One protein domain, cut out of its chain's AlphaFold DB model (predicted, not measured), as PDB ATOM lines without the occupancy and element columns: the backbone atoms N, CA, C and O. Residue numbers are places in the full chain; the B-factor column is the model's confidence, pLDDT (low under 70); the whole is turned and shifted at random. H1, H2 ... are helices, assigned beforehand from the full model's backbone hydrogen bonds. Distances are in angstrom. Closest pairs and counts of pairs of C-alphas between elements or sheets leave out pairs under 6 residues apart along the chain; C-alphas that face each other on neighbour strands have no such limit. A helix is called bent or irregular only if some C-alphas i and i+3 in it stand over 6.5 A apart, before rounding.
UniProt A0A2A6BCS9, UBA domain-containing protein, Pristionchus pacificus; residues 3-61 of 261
ATOM      1  N   TYR A   3     -21.669 -70.358  24.765       50.66
ATOM      2  CA  TYR A   3     -23.104 -70.037  24.616       50.66
ATOM      3  C   TYR A   3     -23.563 -69.849  23.156       50.66
ATOM      4  O   TYR A   3     -24.710 -70.134  22.818       50.66
ATOM      5  N   LEU A   4     -22.663 -69.404  22.268       54.03
ATOM      6  CA  LEU A   4     -22.987 -69.160  20.856       54.03
ATOM      7  C   LEU A   4     -23.202 -70.458  20.055       54.03
ATOM      8  O   LEU A   4     -23.812 -70.414  18.988       54.03
ATOM      9  N   ASP A   5     -22.684 -71.588  20.543       68.50
ATOM     10  CA  ASP A   5     -22.741 -72.887  19.859       68.50
ATOM     11  C   ASP A   5     -24.001 -73.684  20.231       68.50
ATOM     12  O   ASP A   5     -24.592 -74.347  19.377       68.50
ATOM     13  N   GLY A   6     -24.478 -73.537  21.474       72.69
ATOM     14  CA  GLY A   6     -25.761 -74.090  21.925       72.69
ATOM     15  C   GLY A   6     -26.944 -73.511  21.145       72.69
ATOM     16  O   GLY A   6     -27.718 -74.268  20.562       72.69
ATOM     17  N   PHE A   7     -27.003 -72.180  21.017       79.19
ATOM     18  CA  PHE A   7     -28.040 -71.497  20.235       79.19
ATOM     19  C   PHE A   7     -28.046 -71.931  18.762       79.19
ATOM     20  O   PHE A   7     -29.099 -72.211  18.198       79.19
ATOM     21  N   LYS A   8     -26.873 -72.047  18.120       84.69
ATOM     22  CA  LYS A   8     -26.776 -72.492  16.717       84.69
ATOM     23  C   LYS A   8     -27.282 -73.920  16.519       84.69
ATOM     24  O   LYS A   8     -27.862 -74.214  15.473       84.69
ATOM     25  N   ARG A   9     -27.042 -74.804  17.492       83.06
ATOM     26  CA  ARG A   9     -27.521 -76.190  17.465       83.06
ATOM     27  C   ARG A   9     -29.039 -76.255  17.612       83.06
ATOM     28  O   ARG A   9     -29.679 -76.922  16.807       83.06
ATOM     29  N   GLU A  10     -29.602 -75.542  18.582       84.00
ATOM     30  CA  GLU A  10     -31.057 -75.476  18.781       84.00
ATOM     31  C   GLU A  10     -31.767 -74.824  17.596       84.00
ATOM     32  O   GLU A  10     -32.749 -75.364  17.096       84.00
ATOM     33  N   PHE A  11     -31.220 -73.729  17.064       84.94
ATOM     34  CA  PHE A  11     -31.759 -73.076  15.876       84.94
ATOM     35  C   PHE A  11     -31.758 -74.011  14.657       84.94
ATOM     36  O   PHE A  11     -32.725 -74.042  13.900       84.94
ATOM     37  N   ARG A  12     -30.707 -74.825  14.470       85.56
ATOM     38  CA  ARG A  12     -30.670 -75.824  13.391       85.56
ATOM     39  C   ARG A  12     -31.712 -76.924  13.595       85.56
ATOM     40  O   ARG A  12     -32.424 -77.238  12.650       85.56
ATOM     41  N   ALA A  13     -31.836 -77.449  14.814       86.50
ATOM     42  CA  ALA A  13     -32.853 -78.446  15.147       86.50
ATOM     43  C   ALA A  13     -34.277 -77.912  14.907       86.50
ATOM     44  O   ALA A  13     -35.096 -78.602  14.305       86.50
ATOM     45  N   PHE A  14     -34.540 -76.657  15.284       86.50
ATOM     46  CA  PHE A  14     -35.791 -75.964  14.987       86.50
ATOM     47  C   PHE A  14     -36.050 -75.885  13.474       86.50
ATOM     48  O   PHE A  14     -37.123 -76.273  13.015       86.50
ATOM     49  N   MET A  15     -35.068 -75.449  12.677       88.25
ATOM     50  CA  MET A  15     -35.208 -75.346  11.215       88.25
ATOM     51  C   MET A  15     -35.435 -76.706  10.534       88.25
ATOM     52  O   MET A  15     -36.227 -76.798   9.587       88.25
ATOM     53  N   ASP A  16     -34.774 -77.762  11.014       88.75
ATOM     54  CA  ASP A  16     -34.955 -79.130  10.519       88.75
ATOM     55  C   ASP A  16     -36.361 -79.653  10.853       88.75
ATOM     56  O   ASP A  16     -37.029 -80.243   9.997       88.75
ATOM     57  N   GLU A  17     -36.857 -79.378  12.062       86.75
ATOM     58  CA  GLU A  17     -38.216 -79.726  12.476       86.75
ATOM     59  C   GLU A  17     -39.277 -78.992  11.641       86.75
ATOM     60  O   GLU A  17     -40.210 -79.630  11.146       86.75
ATOM     61  N   GLN A  18     -39.113 -77.683  11.413       84.19
ATOM     62  CA  GLN A  18     -40.002 -76.904  10.543       84.19
ATOM     63  C   GLN A  18     -39.997 -77.448   9.107       84.19
ATOM     64  O   GLN A  18     -41.056 -77.626   8.507       84.19
ATOM     65  N   SER A  19     -38.821 -77.795   8.573       88.06
ATOM     66  CA  SER A  19     -38.694 -78.384   7.232       88.06
ATOM     67  C   SER A  19     -39.376 -79.753   7.129       88.06
ATOM     68  O   SER A  19     -39.979 -80.068   6.101       88.06
ATOM     69  N   ARG A  20     -39.304 -80.575   8.185       88.50
ATOM     70  CA  ARG A  20     -39.992 -81.873   8.267       88.50
ATOM     71  C   ARG A  20     -41.512 -81.696   8.302       88.50
ATOM     72  O   ARG A  20     -42.203 -82.352   7.525       88.50
ATOM     73  N   LYS A  21     -42.016 -80.784   9.142       85.19
ATOM     74  CA  LYS A  21     -43.445 -80.437   9.242       85.19
ATOM     75  C   LYS A  21     -43.990 -79.897   7.919       85.19
ATOM     76  O   LYS A  21     -45.032 -80.351   7.459       85.19
ATOM     77  N   LEU A  22     -43.251 -79.008   7.252       85.38
ATOM     78  CA  LEU A  22     -43.642 -78.451   5.955       85.38
ATOM     79  C   LEU A  22     -43.729 -79.533   4.866       85.38
ATOM     80  O   LEU A  22     -44.692 -79.567   4.104       85.38
ATOM     81  N   LYS A  23     -42.762 -80.462   4.823       88.81
ATOM     82  CA  LYS A  23     -42.825 -81.626   3.921       88.81
ATOM     83  C   LYS A  23     -44.042 -82.505   4.208       88.81
ATOM     84  O   LYS A  23     -44.676 -82.953   3.261       88.81
ATOM     85  N   ALA A  24     -44.371 -82.729   5.483       87.25
ATOM     86  CA  ALA A  24     -45.545 -83.504   5.873       87.25
ATOM     87  C   ALA A  24     -46.857 -82.825   5.442       87.25
ATOM     88  O   ALA A  24     -47.724 -83.508   4.917       87.25
ATOM     89  N   ILE A  25     -46.988 -81.499   5.594       87.56
ATOM     90  CA  ILE A  25     -48.175 -80.725   5.171       87.56
ATOM     91  C   ILE A  25     -48.413 -80.813   3.655       87.56
ATOM     92  O   ILE A  25     -49.558 -80.869   3.210       87.56
ATOM     93  N   HIS A  26     -47.346 -80.830   2.851       87.06
ATOM     94  CA  HIS A  26     -47.449 -80.929   1.392       87.06
ATOM     95  C   HIS A  26     -47.705 -82.350   0.868       87.06
ATOM     96  O   HIS A  26     -47.968 -82.498  -0.325       87.06
ATOM     97  N   ASP A  27     -47.635 -83.377   1.719       88.06
ATOM     98  CA  ASP A  27     -47.965 -84.757   1.359       88.06
ATOM     99  C   ASP A  27     -49.453 -85.049   1.649       88.06
ATOM    100  O   ASP A  27     -49.837 -85.154   2.818       88.06
ATOM    101  N   PRO A  28     -50.302 -85.240   0.616       81.25
ATOM    102  CA  PRO A  28     -51.734 -85.494   0.795       81.25
ATOM    103  C   PRO A  28     -52.062 -86.757   1.603       81.25
ATOM    104  O   PRO A  28     -53.173 -86.867   2.124       81.25
ATOM    105  N   TRP A  29     -51.125 -87.706   1.705       87.38
ATOM    106  CA  TRP A  29     -51.314 -88.991   2.386       87.38
ATOM    107  C   TRP A  29     -50.666 -89.044   3.775       87.38
ATOM    108  O   TRP A  29     -50.767 -90.062   4.463       87.38
ATOM    109  N   SER A  30     -50.021 -87.960   4.215       90.56
ATOM    110  CA  SER A  30     -49.406 -87.882   5.538       90.56
ATOM    111  C   SER A  30     -50.449 -87.587   6.617       90.56
ATOM    112  O   SER A  30     -51.030 -86.503   6.661       90.56
ATOM    113  N   ALA A  31     -50.650 -88.531   7.541       89.19
ATOM    114  CA  ALA A  31     -51.527 -88.334   8.699       89.19
ATOM    115  C   ALA A  31     -51.060 -87.170   9.596       89.19
ATOM    116  O   ALA A  31     -51.881 -86.422  10.123       89.19
ATOM    117  N   GLU A  32     -49.742 -86.985   9.732       89.38
ATOM    118  CA  GLU A  32     -49.161 -85.857  10.469       89.38
ATOM    119  C   GLU A  32     -49.427 -84.524   9.754       89.38
ATOM    120  O   GLU A  32     -49.811 -83.549  10.395       89.38
ATOM    121  N   GLY A  33     -49.290 -84.484   8.423       88.75
ATOM    122  CA  GLY A  33     -49.597 -83.298   7.621       88.75
ATOM    123  C   GLY A  33     -51.060 -82.879   7.716       88.75
ATOM    124  O   GLY A  33     -51.356 -81.714   7.972       88.75
ATOM    125  N   GLN A  34     -51.980 -83.838   7.581       86.94
ATOM    126  CA  GLN A  34     -53.419 -83.601   7.733       86.94
ATOM    127  C   GLN A  34     -53.776 -83.099   9.140       86.94
ATOM    128  O   GLN A  34     -54.589 -82.184   9.267       86.94
ATOM    129  N   ALA A  35     -53.150 -83.648  10.189       90.81
ATOM    130  CA  ALA A  35     -53.346 -83.188  11.563       90.81
ATOM    131  C   ALA A  35     -52.873 -81.737  11.759       90.81
ATOM    132  O   ALA A  35     -53.606 -80.939  12.339       90.81
ATOM    133  N   LEU A  36     -51.702 -81.377  11.217       90.88
ATOM    134  CA  LEU A  36     -51.173 -80.007  11.265       90.88
ATOM    135  C   LEU A  36     -52.067 -79.013  10.509       90.88
ATOM    136  O   LEU A  36     -52.303 -77.907  10.990       90.88
ATOM    137  N   VAL A  37     -52.601 -79.400   9.345       88.06
ATOM    138  CA  VAL A  37     -53.554 -78.570   8.588       88.06
ATOM    139  C   VAL A  37     -54.858 -78.385   9.365       88.06
ATOM    140  O   VAL A  37     -55.371 -77.270   9.443       88.06
ATOM    141  N   LEU A  38     -55.389 -79.451   9.970       91.31
ATOM    142  CA  LEU A  38     -56.603 -79.377  10.783       91.31
ATOM    143  C   LEU A  38     -56.408 -78.473  12.009       91.31
ATOM    144  O   LEU A  38     -57.295 -77.690  12.341       91.31
ATOM    145  N   GLU A  39     -55.249 -78.562  12.664       92.56
ATOM    146  CA  GLU A  39     -54.878 -77.684  13.774       92.56
ATOM    147  C   GLU A  39     -54.783 -76.220  13.325       92.56
ATOM    148  O   GLU A  39     -55.346 -75.350  13.984       92.56
ATOM    149  N   ALA A  40     -54.161 -75.946  12.174       90.50
ATOM    150  CA  ALA A  40     -54.077 -74.596  11.619       90.50
ATOM    151  C   ALA A  40     -55.465 -74.000  11.318       90.50
ATOM    152  O   ALA A  40     -55.754 -72.892  11.760       90.50
ATOM    153  N   ILE A  41     -56.352 -74.756  10.658       93.00
ATOM    154  CA  ILE A  41     -57.739 -74.332  10.376       93.00
ATOM    155  C   ILE A  41     -58.503 -74.071  11.677       93.00
ATOM    156  O   ILE A  41     -59.268 -73.111  11.791       93.00
ATOM    157  N   ARG A  42     -58.311 -74.933  12.681       94.81
ATOM    158  CA  ARG A  42     -58.940 -74.778  13.992       94.81
ATOM    159  C   ARG A  42     -58.452 -73.512  14.697       94.81
ATOM    160  O   ARG A  42     -59.275 -72.787  15.248       94.81
ATOM    161  N   ASN A  43     -57.152 -73.234  14.656       94.31
ATOM    162  CA  ASN A  43     -56.573 -72.033  15.252       94.31
ATOM    163  C   ASN A  43     -57.049 -70.762  14.538       94.31
ATOM    164  O   ASN A  43     -57.473 -69.832  15.214       94.31
ATOM    165  N   GLU A  44     -57.092 -70.756  13.203       95.25
ATOM    166  CA  GLU A  44     -57.668 -69.654  12.413       95.25
ATOM    167  C   GLU A  44     -59.150 -69.428  12.765       95.25
ATOM    168  O   GLU A  44     -59.609 -68.295  12.917       95.25
ATOM    169  N   SER A  45     -59.900 -70.515  12.980       94.06
ATOM    170  CA  SER A  45     -61.297 -70.436  13.419       94.06
ATOM    171  C   SER A  45     -61.423 -69.801  14.808       94.06
ATOM    172  O   SER A  45     -62.296 -68.958  15.012       94.06
ATOM    173  N   PHE A  46     -60.553 -70.161  15.757       94.50
ATOM    174  CA  PHE A  46     -60.535 -69.546  17.085       94.50
ATOM    175  C   PHE A  46     -60.122 -68.079  17.049       94.50
ATOM    176  O   PHE A  46     -60.729 -67.276  17.750       94.50
ATOM    177  N   GLU A  47     -59.135 -67.720  16.233       95.50
ATOM    178  CA  GLU A  47     -58.701 -66.332  16.069       95.50
ATOM    179  C   GLU A  47     -59.841 -65.467  15.529       95.50
ATOM    180  O   GLU A  47     -60.132 -64.404  16.076       95.50
ATOM    181  N   LYS A  48     -60.575 -65.968  14.530       95.38
ATOM    182  CA  LYS A  48     -61.768 -65.290  14.025       95.38
ATOM    183  C   LYS A  48     -62.841 -65.120  15.106       95.38
ATOM    184  O   LYS A  48     -63.372 -64.024  15.252       95.38
ATOM    185  N   MET A  49     -63.142 -66.177  15.867       93.62
ATOM    186  CA  MET A  49     -64.105 -66.107  16.976       93.62
ATOM    187  C   MET A  49     -63.661 -65.122  18.061       93.62
ATOM    188  O   MET A  49     -64.490 -64.421  18.632       93.62
ATOM    189  N   TYR A  50     -62.362 -65.069  18.349       93.38
ATOM    190  CA  TYR A  50     -61.784 -64.153  19.322       93.38
ATOM    191  C   TYR A  50     -61.950 -62.697  18.879       93.38
ATOM    192  O   TYR A  50     -62.453 -61.891  19.654       93.38
ATOM    193  N   LEU A  51     -61.609 -62.372  17.626       93.56
ATOM    194  CA  LEU A  51     -61.783 -61.024  17.077       93.56
ATOM    195  C   LEU A  51     -63.257 -60.602  17.059       93.56
ATOM    196  O   LEU A  51     -63.588 -59.498  17.481       93.56
ATOM    197  N   GLU A  52     -64.155 -61.497  16.646       96.00
ATOM    198  CA  GLU A  52     -65.599 -61.242  16.675       96.00
ATOM    199  C   GLU A  52     -66.102 -61.007  18.106       96.00
ATOM    200  O   GLU A  52     -66.882 -60.085  18.352       96.00
ATOM    201  N   ALA A  53     -65.630 -61.796  19.075       93.19
ATOM    202  CA  ALA A  53     -65.967 -61.600  20.479       93.19
ATOM    203  C   ALA A  53     -65.433 -60.262  21.006       93.19
ATOM    204  O   ALA A  53     -66.142 -59.590  21.748       93.19
ATOM    205  N   MET A  54     -64.228 -59.839  20.615       92.31
ATOM    206  CA  MET A  54     -63.686 -58.535  21.009       92.31
ATOM    207  C   MET A  54     -64.532 -57.368  20.489       92.31
ATOM    208  O   MET A  54     -64.688 -56.372  21.191       92.31
ATOM    209  N   GLU A  55     -65.077 -57.480  19.275       92.25
ATOM    210  CA  GLU A  55     -65.924 -56.441  18.681       92.25
ATOM    211  C   GLU A  55     -67.347 -56.430  19.257       92.25
ATOM    212  O   GLU A  55     -67.930 -55.364  19.448       92.25
ATOM    213  N   THR A  56     -67.918 -57.607  19.521       93.94
ATOM    214  CA  THR A  56     -69.339 -57.754  19.888       93.94
ATOM    215  C   THR A  56     -69.593 -57.870  21.389       93.94
ATOM    216  O   THR A  56     -70.702 -57.580  21.835       93.94
ATOM    217  N   MET A  57     -68.592 -58.293  22.162       91.38
ATOM    218  CA  MET A  57     -68.654 -58.501  23.613       91.38
ATOM    219  C   MET A  57     -67.384 -57.956  24.288       91.38
ATOM    220  O   MET A  57     -66.645 -58.714  24.931       91.38
ATOM    221  N   PRO A  58     -67.079 -56.655  24.144       85.38
ATOM    222  CA  PRO A  58     -65.873 -56.072  24.730       85.38
ATOM    223  C   PRO A  58     -65.790 -56.273  26.258       85.38
ATOM    224  O   PRO A  58     -64.699 -56.372  26.816       85.38
ATOM    225  N   GLU A  59     -66.925 -56.421  26.942       84.19
ATOM    226  CA  GLU A  59     -67.050 -56.657  28.385       84.19
ATOM    227  C   GLU A  59     -66.484 -58.017  28.817       84.19
ATOM    228  O   GLU A  59     -66.100 -58.182  29.972       84.19
ATOM    229  N   ALA A  60     -66.379 -58.989  27.903       82.06
ATOM    230  CA  ALA A  60     -65.714 -60.265  28.176       82.06
ATOM    231  C   ALA A  60     -64.186 -60.117  28.311       82.06
ATOM    232  O   ALA A  60     -63.520 -61.025  28.814       82.06
ATOM    233  N   PHE A  61     -63.630 -58.984  27.871       81.19
ATOM    234  CA  PHE A  61     -62.190 -58.721  27.821       81.19
ATOM    235  C   PHE A  61     -61.754 -57.553  28.711       81.19
ATOM    236  O   PHE A  61     -60.555 -57.325  28.876       81.19
TER     237      PHE A  61
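This is residues 3 to 61 of the 261 residues of the protein "UBA domain-containing protein" of Pristionchus pacificus (UniProt A0A2A6BCS9). Two long helices, H2 and H1, meet near their ends and make an open L, with a tight link at the corner and most of each arm sticking out alone. A short tail, residues 57 to 61, folds at the far end of H2. The printed part has 59 residues with two named helices, H1 then H2, and no named strand; its class is all helix. The whole is extended, with a radius of gyration of the C-alphas of 17.6 A, and flat, spanning 48 by 39 by 11 A.

H2, the longest helix by residues, holds residues 31 to 56 and is 37.1 A long from first to last C-alpha. It runs from C-alpha 31 at (-51.527, -88.334, 8.699) to C-alpha 56 at (-69.339, -57.754, 19.888). H1 holds residues 3 to 25 and is 33.5 A long, beginning at C-alpha 3 at (-23.104, -70.037, 24.616). Neither helix is bent.

H2 touches H1 with residues 32 to 37 alone, and H1 touches H2 with residues 21 to 25 alone. Their closest C-alphas, those of Ile 25 and Gly 33, are 3.8 A apart. Their lines are about perpendicular, at 83 degrees, and their centres are 24.6 A apart. Residues 38 to 52 of H2 and residues 3 to 19 of H1 stand free. In H2 every O i to N i+4 pair is within hydrogen-bond range; in H1 17 of 19 are.

The two C-alphas farthest apart, those of Asp 5 and Thr 56, are 49.0 A apart. The printed part has no cut, and the link from H1 to H2, 5 residues, is tight. Mean pLDDT of the printed part is 87.1; residues 3 to 5 are under 70.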